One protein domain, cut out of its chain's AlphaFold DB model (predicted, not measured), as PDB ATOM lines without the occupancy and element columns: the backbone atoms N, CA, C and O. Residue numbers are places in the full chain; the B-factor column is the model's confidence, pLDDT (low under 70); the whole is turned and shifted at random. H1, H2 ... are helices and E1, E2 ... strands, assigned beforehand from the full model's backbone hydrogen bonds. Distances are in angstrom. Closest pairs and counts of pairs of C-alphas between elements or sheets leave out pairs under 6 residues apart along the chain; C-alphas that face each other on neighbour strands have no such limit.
ATOM      1  N   PRO A  63     115.341  87.057 165.290       89.56
ATOM      2  CA  PRO A  63     116.395  87.039 164.285       89.56
ATOM      3  C   PRO A  63     116.031  87.892 163.070       89.56
ATOM      4  O   PRO A  63     114.972  87.739 162.472       89.56
ATOM      5  N   SER A  64     116.954  88.750 162.652       88.94
ATOM      6  CA  SER A  64     116.788  89.603 161.476       88.94
ATOM      7  C   SER A  64     118.080  89.705 160.669       88.94
ATOM      8  O   SER A  64     119.149  89.242 161.083       88.94
ATOM      9  N   ILE A  65     117.985  90.307 159.486       87.94
ATOM     10  CA  ILE A  65     119.133  90.619 158.638       87.94
ATOM     11  C   ILE A  65     119.301  92.138 158.626       87.94
ATOM     12  O   ILE A  65     118.368  92.886 158.337       87.94
ATOM     13  N   SER A  66     120.496  92.600 158.986       87.00
ATOM     14  CA  SER A  66     120.852  94.019 158.916       87.00
ATOM     15  C   SER A  66     120.953  94.497 157.465       87.00
ATOM     16  O   SER A  66     121.143  93.692 156.556       87.00
ATOM     17  N   TYR A  67     120.967  95.815 157.255       86.81
ATOM     18  CA  TYR A  67     121.198  96.413 155.931       86.81
ATOM     19  C   TYR A  67     122.497  95.924 155.253       86.81
ATOM     20  O   TYR A  67     122.616  95.934 154.036       86.81
ATOM     21  N   SER A  68     123.476  95.473 156.046       87.62
ATOM     22  CA  SER A  68     124.760  94.946 155.565       87.62
ATOM     23  C   SER A  68     124.739  93.451 155.210       87.62
ATOM     24  O   SER A  68     125.787  92.870 154.938       87.62
ATOM     25  N   GLY A  69     123.581  92.785 155.291       86.06
ATOM     26  CA  GLY A  69     123.440  91.340 155.067       86.06
ATOM     27  C   GLY A  69     123.880  90.462 156.247       86.06
ATOM     28  O   GLY A  69     123.757  89.240 156.198       86.06
ATOM     29  N   ARG A  70     124.379  91.057 157.337       88.50
ATOM     30  CA  ARG A  70     124.774  90.326 158.553       88.50
ATOM     31  C   ARG A  70     123.569  89.990 159.422       88.50
ATOM     32  O   ARG A  70     122.642  90.799 159.517       88.50
ATOM     33  N   LYS A  71     123.636  88.847 160.113       90.12
ATOM     34  CA  LYS A  71     122.662  88.452 161.143       90.12
ATOM     35  C   LYS A  71     122.583  89.516 162.238       90.12
ATOM     36  O   LYS A  71     123.603  90.061 162.658       90.12
ATOM     37  N   SER A  72     121.371  89.798 162.685       88.88
ATOM     38  CA  SER A  72     121.062  90.782 163.712       88.88
ATOM     39  C   SER A  72     119.839  90.341 164.516       88.88
ATOM     40  O   SER A  72     119.272  89.275 164.272       88.88
ATOM     41  N   LEU A  73     119.455  91.166 165.482       88.25
ATOM     42  CA  LEU A  73     118.259  91.004 166.293       88.25
ATOM     43  C   LEU A  73     117.451  92.299 166.226       88.25
ATOM     44  O   LEU A  73     118.023  93.391 166.238       88.25
ATOM     45  N   ASN A  74     116.132  92.186 166.144       87.75
ATOM     46  CA  ASN A  74     115.218  93.321 166.226       87.75
ATOM     47  C   ASN A  74     114.091  93.019 167.227       87.75
ATOM     48  O   ASN A  74     114.015  91.931 167.784       87.75
ATOM     49  N   THR A  75     113.246  94.009 167.498       85.81
ATOM     50  CA  THR A  75     112.204  93.935 168.535       85.81
ATOM     51  C   THR A  75     110.987  93.086 168.146       85.81
ATOM     52  O   THR A  75     110.139  92.881 169.002       85.81
ATOM     53  N   GLY A  76     110.886  92.629 166.891       85.00
ATOM     54  CA  GLY A  76     109.738  91.849 166.398       85.00
ATOM     55  C   GLY A  76     108.407  92.612 166.334       85.00
ATOM     56  O   GLY A  76     107.357  91.996 166.240       85.00
ATOM     57  N   ASP A  77     108.418  93.948 166.440       88.88
ATOM     58  CA  ASP A  77     107.204  94.756 166.272       88.88
ATOM     59  C   ASP A  77     106.958  95.120 164.799       88.88
ATOM     60  O   ASP A  77     107.870  95.076 163.968       88.88
ATOM     61  N   ASP A  78     105.723  95.513 164.471       90.81
ATOM     62  CA  ASP A  78     105.318  95.863 163.101       90.81
ATOM     63  C   ASP A  78     106.220  96.951 162.499       90.81
ATOM     64  O   ASP A  78     106.641  96.866 161.343       90.81
ATOM     65  N   LEU A  79     106.630  97.927 163.316       91.88
ATOM     66  CA  LEU A  79     107.602  98.946 162.926       91.88
ATOM     67  C   LEU A  79     108.988  98.350 162.612       91.88
ATOM     68  O   LEU A  79     109.640  98.764 161.653       91.88
ATOM     69  N   ALA A  80     109.483  97.400 163.408       91.25
ATOM     70  CA  ALA A  80     110.764  96.743 163.174       91.25
ATOM     71  C   ALA A  80     110.756  95.903 161.896       91.25
ATOM     72  O   ALA A  80     111.792  95.861 161.224       91.25
ATOM     73  N   HIS A  81     109.628  95.270 161.562       91.50
ATOM     74  CA  HIS A  81     109.440  94.576 160.288       91.50
ATOM     75  C   HIS A  81     109.370  95.559 159.119       91.50
ATOM     76  O   HIS A  81     110.051  95.353 158.117       91.50
ATOM     77  N   LEU A  82     108.633  96.661 159.272       91.94
ATOM     78  CA  LEU A  82     108.518  97.708 158.258       91.94
ATOM     79  C   LEU A  82     109.879  98.330 157.905       91.94
ATOM     80  O   LEU A  82     110.175  98.567 156.739       91.94
ATOM     81  N   LEU A  83     110.725  98.560 158.912       92.38
ATOM     82  CA  LEU A  83     112.060  99.150 158.755       92.38
ATOM     83  C   LEU A  83     113.170  98.101 158.548       92.38
ATOM     84  O   LEU A  83     114.364  98.420 158.667       92.38
ATOM     85  N   ALA A  84     112.824  96.829 158.348       90.69
ATOM     86  CA  ALA A  84     113.805  95.762 158.182       90.69
ATOM     87  C   ALA A  84     114.589  95.940 156.871       90.69
ATOM     88  O   ALA A  84     114.046  96.340 155.848       90.69
ATOM     89  N   GLY A  85     115.897  95.671 156.902       88.81
ATOM     90  CA  GLY A  85     116.771  95.791 155.726       88.81
ATOM     91  C   GLY A  85     117.113  97.223 155.283       88.81
ATOM     92  O   GLY A  85     118.120  97.402 154.603       88.81
ATOM     93  N   MET A  86     116.358  98.240 155.711       92.94
ATOM     94  CA  MET A  86     116.631  99.645 155.386       92.94
ATOM     95  C   MET A  86     117.974 100.120 155.950       92.94
ATOM     96  O   MET A  86     118.368  99.747 157.067       92.94
ATOM     97  N   SER A  87     118.668 100.980 155.197       94.38
ATOM     98  CA  SER A  87     119.910 101.590 155.666       94.38
ATOM     99  C   SER A  87     119.633 102.603 156.791       94.38
ATOM    100  O   SER A  87     118.516 103.112 156.912       94.38
ATOM    101  N   PRO A  88     120.630 102.940 157.630       94.81
ATOM    102  CA  PRO A  88     120.458 103.969 158.654       94.81
ATOM    103  C   PRO A  88     119.984 105.311 158.087       94.81
ATOM    104  O   PRO A  88     119.140 105.955 158.704       94.81
ATOM    105  N   ARG A  89     120.479 105.703 156.903       95.31
ATOM    106  CA  ARG A  89     120.080 106.947 156.233       95.31
ATOM    107  C   ARG A  89     118.607 106.912 155.827       95.31
ATOM    108  O   ARG A  89     117.895 107.885 156.064       95.31
ATOM    109  N   ASP A  90     118.138 105.789 155.290       95.62
ATOM    110  CA  ASP A  90     116.735 105.648 154.885       95.62
ATOM    111  C   ASP A  90     115.808 105.697 156.101       95.62
ATOM    112  O   ASP A  90     114.809 106.407 156.091       95.62
ATOM    113  N   VAL A  91     116.160 105.001 157.189       96.25
ATOM    114  CA  VAL A  91     115.367 105.024 158.431       96.25
ATOM    115  C   VAL A  91     115.324 106.428 159.043       96.25
ATOM    116  O   VAL A  91     114.283 106.838 159.553       96.25
ATOM    117  N   ILE A  92     116.430 107.174 158.986       97.38
ATOM    118  CA  ILE A  92     116.472 108.578 159.415       97.38
ATOM    119  C   ILE A  92     115.541 109.433 158.552       97.38
ATOM    120  O   ILE A  92     114.730 110.172 159.098       97.38
ATOM    121  N   THR A  93     115.598 109.266 157.232       96.81
ATOM    122  CA  THR A  93     114.765 110.021 156.284       96.81
ATOM    123  C   THR A  93     113.278 109.742 156.519       96.81
ATOM    124  O   THR A  93     112.460 110.658 156.546       96.81
ATOM    125  N   VAL A  94     112.913 108.476 156.753       96.50
ATOM    126  CA  VAL A  94     111.545 108.087 157.124       96.50
ATOM    127  C   VAL A  94     111.133 108.733 158.441       96.50
ATOM    128  O   VAL A  94     110.012 109.219 158.547       96.50
ATOM    129  N   ALA A  95     112.021 108.768 159.437       96.56
ATOM    130  CA  ALA A  95     111.734 109.422 160.707       96.56
ATOM    131  C   ALA A  95     111.504 110.930 160.533       96.56
ATOM    132  O   ALA A  95     110.551 111.449 161.102       96.56
ATOM    133  N   GLU A  96     112.327 111.622 159.741       96.50
ATOM    134  CA  GLU A  96     112.159 113.051 159.446       96.50
ATOM    135  C   GLU A  96     110.816 113.317 158.764       96.50
ATOM    136  O   GLU A  96     110.016 114.104 159.262       96.50
ATOM    137  N   ARG A  97     110.511 112.574 157.695       96.00
ATOM    138  CA  ARG A  97     109.246 112.693 156.956       96.00
ATOM    139  C   ARG A  97     108.028 112.386 157.819       96.00
ATOM    140  O   ARG A  97     107.079 113.163 157.834       96.00
ATOM    141  N   ALA A  98     108.046 111.267 158.543       94.88
ATOM    142  CA  ALA A  98     106.917 110.837 159.364       94.88
ATOM    143  C   ALA A  98     106.653 111.799 160.531       94.88
ATOM    144  O   ALA A  98     105.509 111.954 160.943       94.88
ATOM    145  N   LEU A  99     107.699 112.440 161.059       95.06
ATOM    146  CA  LEU A  99     107.603 113.387 162.172       95.06
ATOM    147  C   LEU A  99     107.465 114.848 161.720       95.06
ATOM    148  O   LEU A  99     107.343 115.719 162.577       95.06
ATOM    149  N   GLY A 100     107.485 115.119 160.410       94.06
ATOM    150  CA  GLY A 100     107.425 116.476 159.862       94.06
ATOM    151  C   GLY A 100     108.625 117.345 160.249       94.06
ATOM    152  O   GLY A 100     108.454 118.537 160.489       94.06
ATOM    153  N   LEU A 101     109.810 116.744 160.374       95.06
ATOM    154  CA  LEU A 101     111.064 117.456 160.630       95.06
ATOM    155  C   LEU A 101     111.670 117.967 159.323       95.06
ATOM    156  O   LEU A 101     111.352 117.465 158.241       95.06
ATOM    157  N   GLU A 102     112.569 118.941 159.440       95.81
ATOM    158  CA  GLU A 102     113.300 119.440 158.279       95.81
ATOM    159  C   GLU A 102     114.208 118.344 157.694       95.81
ATOM    160  O   GLU A 102     114.756 117.524 158.447       95.81
ATOM    161  N   PRO A 103     114.388 118.307 156.360       93.25
ATOM    162  CA  PRO A 103     115.299 117.363 155.727       93.25
ATOM    163  C   PRO A 103     116.711 117.452 156.313       93.25
ATOM    164  O   PRO A 103     117.237 118.546 156.510       93.25
ATOM    165  N   ASP A 104     117.322 116.293 156.559       94.88
ATOM    166  CA  ASP A 104     118.663 116.127 157.133       94.88
ATOM    167  C   ASP A 104     118.834 116.628 158.593       94.88
ATOM    168  O   ASP A 104     119.921 116.474 159.155       94.88
ATOM    169  N   GLU A 105     117.793 117.126 159.280       96.38
ATOM    170  CA  GLU A 105     117.885 117.559 160.690       96.38
ATOM    171  C   GLU A 105     118.372 116.426 161.614       96.38
ATOM    172  O   GLU A 105     119.266 116.593 162.455       96.38
ATOM    173  N   LEU A 106     117.778 115.237 161.483       96.38
ATOM    174  CA  LEU A 106     118.179 114.067 162.258       96.38
ATOM    175  C   LEU A 106     119.464 113.456 161.710       96.38
ATOM    176  O   LEU A 106     120.251 112.917 162.494       96.38
ATOM    177  N   TRP A 107     119.683 113.531 160.396       95.19
ATOM    178  CA  TRP A 107     120.921 113.057 159.787       95.19
ATOM    179  C   TRP A 107     122.142 113.781 160.358       95.19
ATOM    180  O   TRP A 107     123.066 113.129 160.847       95.19
ATOM    181  N   GLU A 108     122.114 115.113 160.387       96.44
ATOM    182  CA  GLU A 108     123.171 115.940 160.971       96.44
ATOM    183  C   GLU A 108     123.335 115.651 162.465       96.44
ATOM    184  O   GLU A 108     124.446 115.406 162.949       96.44
ATOM    185  N   LYS A 109     122.218 115.567 163.200       96.50
ATOM    186  CA  LYS A 109     122.230 115.259 164.636       96.50
ATOM    187  C   LYS A 109     122.889 113.917 164.954       96.50
ATOM    188  O   LYS A 109     123.483 113.762 166.024       96.50
ATOM    189  N   TYR A 110     122.752 112.931 164.073       97.25
ATOM    190  CA  TYR A 110     123.253 111.577 164.290       97.25
ATOM    191  C   TYR A 110     124.541 111.260 163.526       97.25
ATOM    192  O   TYR A 110     125.038 110.138 163.634       97.25
ATOM    193  N   GLN A 111     125.128 112.228 162.821       95.31
ATOM    194  CA  GLN A 111     126.314 112.024 161.989       95.31
ATOM    195  C   GLN A 111     127.515 111.467 162.773       95.31
ATOM    196  O   GLN A 111     128.283 110.664 162.246       95.31
ATOM    197  N   SER A 112     127.668 111.856 164.041       96.06
ATOM    198  CA  SER A 112     128.746 111.385 164.924       96.06
ATOM    199  C   SER A 112     128.521 109.979 165.493       96.06
ATOM    200  O   SER A 112     129.437 109.392 166.070       96.06
ATOM    201  N   LEU A 113     127.313 109.429 165.354       96.75
ATOM    202  CA  LEU A 113     126.951 108.122 165.891       96.75
ATOM    203  C   LEU A 113     127.317 107.004 164.921       96.75
ATOM    204  O   LEU A 113     127.340 107.191 163.705       96.75
ATOM    205  N   ASN A 114     127.534 105.798 165.446       95.06
ATOM    206  CA  ASN A 114     127.745 104.645 164.577       95.06
ATOM    207  C   ASN A 114     126.439 104.237 163.848       95.06
ATOM    208  O   ASN A 114     125.344 104.523 164.340       95.06
ATOM    209  N   PRO A 115     126.516 103.515 162.713       93.25
ATOM    210  CA  PRO A 115     125.345 103.138 161.911       93.25
ATOM    211  C   PRO A 115     124.221 102.430 162.688       93.25
ATOM    212  O   PRO A 115     123.037 102.644 162.424       93.25
ATOM    213  N   GLY A 116     124.579 101.587 163.662       91.94
ATOM    214  CA  GLY A 116     123.603 100.895 164.506       91.94
ATOM    215  C   GLY A 116     122.870 101.858 165.439       91.94
ATOM    216  O   GLY A 116     121.645 101.810 165.536       91.94
ATOM    217  N   GLN A 117     123.608 102.771 166.073       94.38
ATOM    218  CA  GLN A 117     123.059 103.817 166.938       94.38
ATOM    219  C   GLN A 117     122.168 104.794 166.165       94.38
ATOM    220  O   GLN A 117     121.092 105.131 166.649       94.38
ATOM    221  N   GLN A 118     122.580 105.205 164.964       96.38
ATOM    222  CA  GLN A 118     121.783 106.050 164.068       96.38
ATOM    223  C   GLN A 118     120.402 105.431 163.809       96.38
ATOM    224  O   GLN A 118     119.373 106.025 164.135       96.38
ATOM    225  N   ARG A 119     120.385 104.183 163.316       94.56
ATOM    226  CA  ARG A 119     119.149 103.436 163.037       94.56
ATOM    227  C   ARG A 119     118.293 103.264 164.290       94.56
ATOM    228  O   ARG A 119     117.077 103.444 164.240       94.56
ATOM    229  N   MET A 120     118.918 102.893 165.407       94.19
ATOM    230  CA  MET A 120     118.225 102.660 166.671       94.19
ATOM    231  C   MET A 120     117.552 103.936 167.188       94.19
ATOM    232  O   MET A 120     116.385 103.893 167.573       94.19
ATOM    233  N   ASN A 121     118.253 105.070 167.164       96.50
ATOM    234  CA  ASN A 121     117.709 106.343 167.629       96.50
ATOM    235  C   ASN A 121     116.543 106.823 166.759       96.50
ATOM    236  O   ASN A 121     115.504 107.194 167.305       96.50
ATOM    237  N   ALA A 122     116.673 106.751 165.432       96.62
ATOM    238  CA  ALA A 122     115.594 107.109 164.513       96.62
ATOM    239  C   ALA A 122     114.352 106.218 164.714       96.62
ATOM    240  O   ALA A 122     113.251 106.726 164.938       96.62
ATOM    241  N   GLY A 123     114.535 104.894 164.758       95.56
ATOM    242  CA  GLY A 123     113.440 103.947 164.991       95.56
ATOM    243  C   GLY A 123     112.757 104.130 166.352       95.56
ATOM    244  O   GLY A 123     111.532 104.097 166.441       95.56
ATOM    245  N   ASN A 124     113.520 104.395 167.418       95.75
ATOM    246  CA  ASN A 124     112.957 104.677 168.743       95.75
ATOM    247  C   ASN A 124     112.137 105.966 168.773       95.75
ATOM    248  O   ASN A 124     111.169 106.058 169.533       95.75
ATOM    249  N   ARG A 125     112.495 106.955 167.952       96.38
ATOM    250  CA  ARG A 125     111.756 108.213 167.860       96.38
ATOM    251  C   ARG A 125     110.395 108.012 167.206       96.38
ATOM    252  O   ARG A 125     109.399 108.439 167.787       96.38
ATOM    253  N   ILE A 126     110.351 107.271 166.096       96.31
ATOM    254  CA  ILE A 126     109.101 106.850 165.446       96.31
ATOM    255  C   ILE A 126     108.241 106.055 166.437       96.31
ATOM    256  O   ILE A 126     107.096 106.415 166.694       96.31
ATOM    257  N   ARG A 127     108.819 105.032 167.083       95.06
ATOM    258  CA  ARG A 127     108.116 104.196 168.069       95.06
ATOM    259  C   ARG A 127     107.524 105.012 169.218       95.06
ATOM    260  O   ARG A 127     106.403 104.762 169.651       95.06
ATOM    261  N   SER A 128     108.273 105.995 169.713       95.62
ATOM    262  CA  SER A 128     107.807 106.876 170.786       95.62
ATOM    263  C   SER A 128     106.653 107.769 170.332       95.62
ATOM    264  O   SER A 128     105.721 107.967 171.103       95.62
ATOM    265  N   ALA A 129     106.695 108.285 169.101       95.69
ATOM    266  CA  ALA A 129     105.628 109.108 168.535       95.69
ATOM    267  C   ALA A 129     104.342 108.298 168.295       95.69
ATOM    268  O   ALA A 129     103.270 108.744 168.698       95.69
ATOM    269  N   ILE A 130     104.456 107.070 167.771       95.38
ATOM    270  CA  ILE A 130     103.321 106.137 167.645       95.38
ATOM    271  C   ILE A 130     102.705 105.859 169.017       95.38
ATOM    272  O   ILE A 130     101.500 105.989 169.204       95.38
ATOM    273  N   LYS A 131     103.534 105.536 170.018       93.75
ATOM    274  CA  LYS A 131     103.057 105.245 171.377       93.75
ATOM    275  C   LYS A 131     102.336 106.431 172.029       93.75
ATOM    276  O   LYS A 131     101.444 106.214 172.844       93.75
ATOM    277  N   ARG A 132     102.734 107.668 171.712       94.44
ATOM    278  CA  ARG A 132     102.052 108.885 172.183       94.44
ATOM    279  C   ARG A 132     100.778 109.206 171.398       94.44
ATOM    280  O   ARG A 132      99.974 109.987 171.890       94.44
ATOM    281  N   GLY A 133     100.587 108.595 170.229       93.25
ATOM    282  CA  GLY A 133      99.490 108.905 169.316       93.25
ATOM    283  C   GLY A 133      99.736 110.148 168.459       93.25
ATOM    284  O   GLY A 133      98.791 110.655 167.864       93.25
ATOM    285  N   ASP A 134     100.979 110.638 168.387       95.06
ATOM    286  CA  ASP A 134     101.333 111.799 167.557       95.06
ATOM    287  C   ASP A 134     101.272 111.449 166.063       95.06
ATOM    288  O   ASP A 134     100.955 112.295 165.229       95.06
ATOM    289  N   ILE A 135     101.601 110.194 165.737       95.12
ATOM    290  CA  ILE A 135     101.571 109.636 164.383       95.12
ATOM    291  C   ILE A 135     101.020 108.208 164.404       95.12
ATOM    292  O   ILE A 135     101.067 107.527 165.430       95.12
ATOM    293  N   THR A 136     100.552 107.723 163.259       93.81
ATOM    294  CA  THR A 136     100.111 106.340 163.051       93.81
ATOM    295  C   THR A 136     101.124 105.546 162.232       93.81
ATOM    296  O   THR A 136     101.959 106.103 161.517       93.81
ATOM    297  N   GLU A 137     101.035 104.217 162.285       91.19
ATOM    298  CA  GLU A 137     101.855 103.347 161.435       91.19
ATOM    299  C   GLU A 137     101.633 103.599 159.942       91.19
ATOM    300  O   GLU A 137     102.571 103.500 159.154       91.19
ATOM    301  N   ASP A 138     100.420 103.976 159.540       92.19
ATOM    302  CA  ASP A 138     100.120 104.268 158.140       92.19
ATOM    303  C   ASP A 138     100.799 105.555 157.662       92.19
ATOM    304  O   ASP A 138     101.253 105.614 156.519       92.19
ATOM    305  N   GLN A 139     100.971 106.552 158.538       91.50
ATOM    306  CA  GLN A 139     101.789 107.731 158.227       91.50
ATOM    307  C   GLN A 139     103.264 107.357 158.037       91.50
ATOM    308  O   GLN A 139     103.924 107.890 157.148       91.50
ATOM    309  N   VAL A 140     103.776 106.398 158.816       93.44
ATOM    310  CA  VAL A 140     105.143 105.886 158.636       93.44
ATOM    311  C   VAL A 140     105.273 105.128 157.314       93.44
ATOM    312  O   VAL A 140     106.235 105.350 156.586       93.44
ATOM    313  N   LYS A 141     104.297 104.281 156.958       93.75
ATOM    314  CA  LYS A 141     104.270 103.589 155.656       93.75
ATOM    315  C   LYS A 141     104.239 104.580 154.493       93.75
ATOM    316  O   LYS A 141     104.970 104.402 153.526       93.75
ATOM    317  N   ALA A 142     103.438 105.640 154.603       92.69
ATOM    318  CA  ALA A 142     103.377 106.694 153.595       92.69
ATOM    319  C   ALA A 142     104.713 107.440 153.443       92.69
ATOM    320  O   ALA A 142     105.061 107.827 152.336       92.69
ATOM    321  N   ALA A 143     105.483 107.598 154.525       92.25
ATOM    322  CA  ALA A 143     106.780 108.276 154.509       92.25
ATOM    323  C   ALA A 143     107.918 107.475 153.838       92.25
ATOM    324  O   ALA A 143     108.968 108.052 153.532       92.25
ATOM    325  N   ILE A 144     107.734 106.165 153.627       89.94
ATOM    326  CA  ILE A 144     108.709 105.277 152.963       89.94
ATOM    327  C   ILE A 144     108.685 105.444 151.436       89.94
ATOM    328  O   ILE A 144     109.712 105.230 150.788       89.94
ATOM    329  N   HIS A 145     107.534 105.822 150.876       71.81
ATOM    330  CA  HIS A 145     107.334 106.053 149.443       71.81
ATOM    331  C   HIS A 145     107.529 107.530 149.066       71.81
ATOM    332  O   HIS A 145     107.770 107.777 147.865       71.81
TER     333      HIS A 145
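This is residues 63 to 145 of the 145 residues of an uncharacterized protein of Bacteroidetes bacterium (UniProt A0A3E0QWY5). Two helices side by side, H2 and the longer H4, run the same way and form the core. H3 folds back along H2 on one side of it, H5 packs steeply on residues 94 to 98 of H2, and on the side away from H3 lie short H1 and a small two-stranded hairpin, E1 and E2, which is the part farthest from the core. The printed part has 83 residues, with two named strands, then five named helices, in the order E1, E2, H1, H2, H3, H4, H5; the sheet E1 - E2 is antiparallel, and the class is mostly helix. The whole is compact, with a radius of gyration of the C-alphas of 12.0 A, and rounded, spanning 32 by 28 by 22 A.

E1, residues 63 to 65, and E2, residues 71 to 74, form a hairpin of antiparallel strands, their directions 118 degrees apart; N 64 and O 72 are 2.9 A apart and N 72 and O 64 are 2.8 A apart, both within hydrogen-bond range. The closest C-alphas of E2 and H1, residues 78 to 82, are those of Asn 74 and Ala 80, 6.4 A apart. H2, residues 88 to 99, is the hub, touching three helices. H3, residues 105 to 110, forms a helical hairpin with H2: they touch, closest at the C-alphas of Ile 92 and Trp 107, 6.3 A, at a steep tilt of 40 degrees, opposite ways. H4, residues 115 to 132, touches H2, closest at the C-alphas of Pro 88 and Arg 119, 4.6 A, at a shallow tilt of 22 degrees, the same way. H4 only just touches H1, with residues 123 to 127 alone and 3 pairs of C-alphas within 8 A, the closest those of Leu 79 and Arg 127, 7.4 A. H5, residues 137 to 144, touches H2, closest at the C-alphas of Ala 98 and Val 140, 5.3 A, at a steep tilt of 55 degrees, opposite ways. E1 and E2 are apart from H2, H3, H4 and H5. In H1, H2, H3, H4 and H5 every O i to N i+4 pair is within hydrogen-bond range.

E1 begins at C-alpha 63, (116.395, 87.039, 164.285), and is 7.2 A long; E2 is 10.2 A long. H1 is 6.1 A, H2 16.3 A and H3 8.8 A long. H4, 26.1 A long, begins at C-alpha 115, (125.345, 103.138, 161.911). H5, 11.1 A long, ends at C-alpha 144, (108.709, 105.277, 152.963).

The two C-alphas farthest apart, those of Arg 70 and Gly 133, are 33.2 A apart. The printed part has no cut, and its six links between named elements are tight. The mean pLDDT of the printed part is 93.0, and no printed residue is under 70.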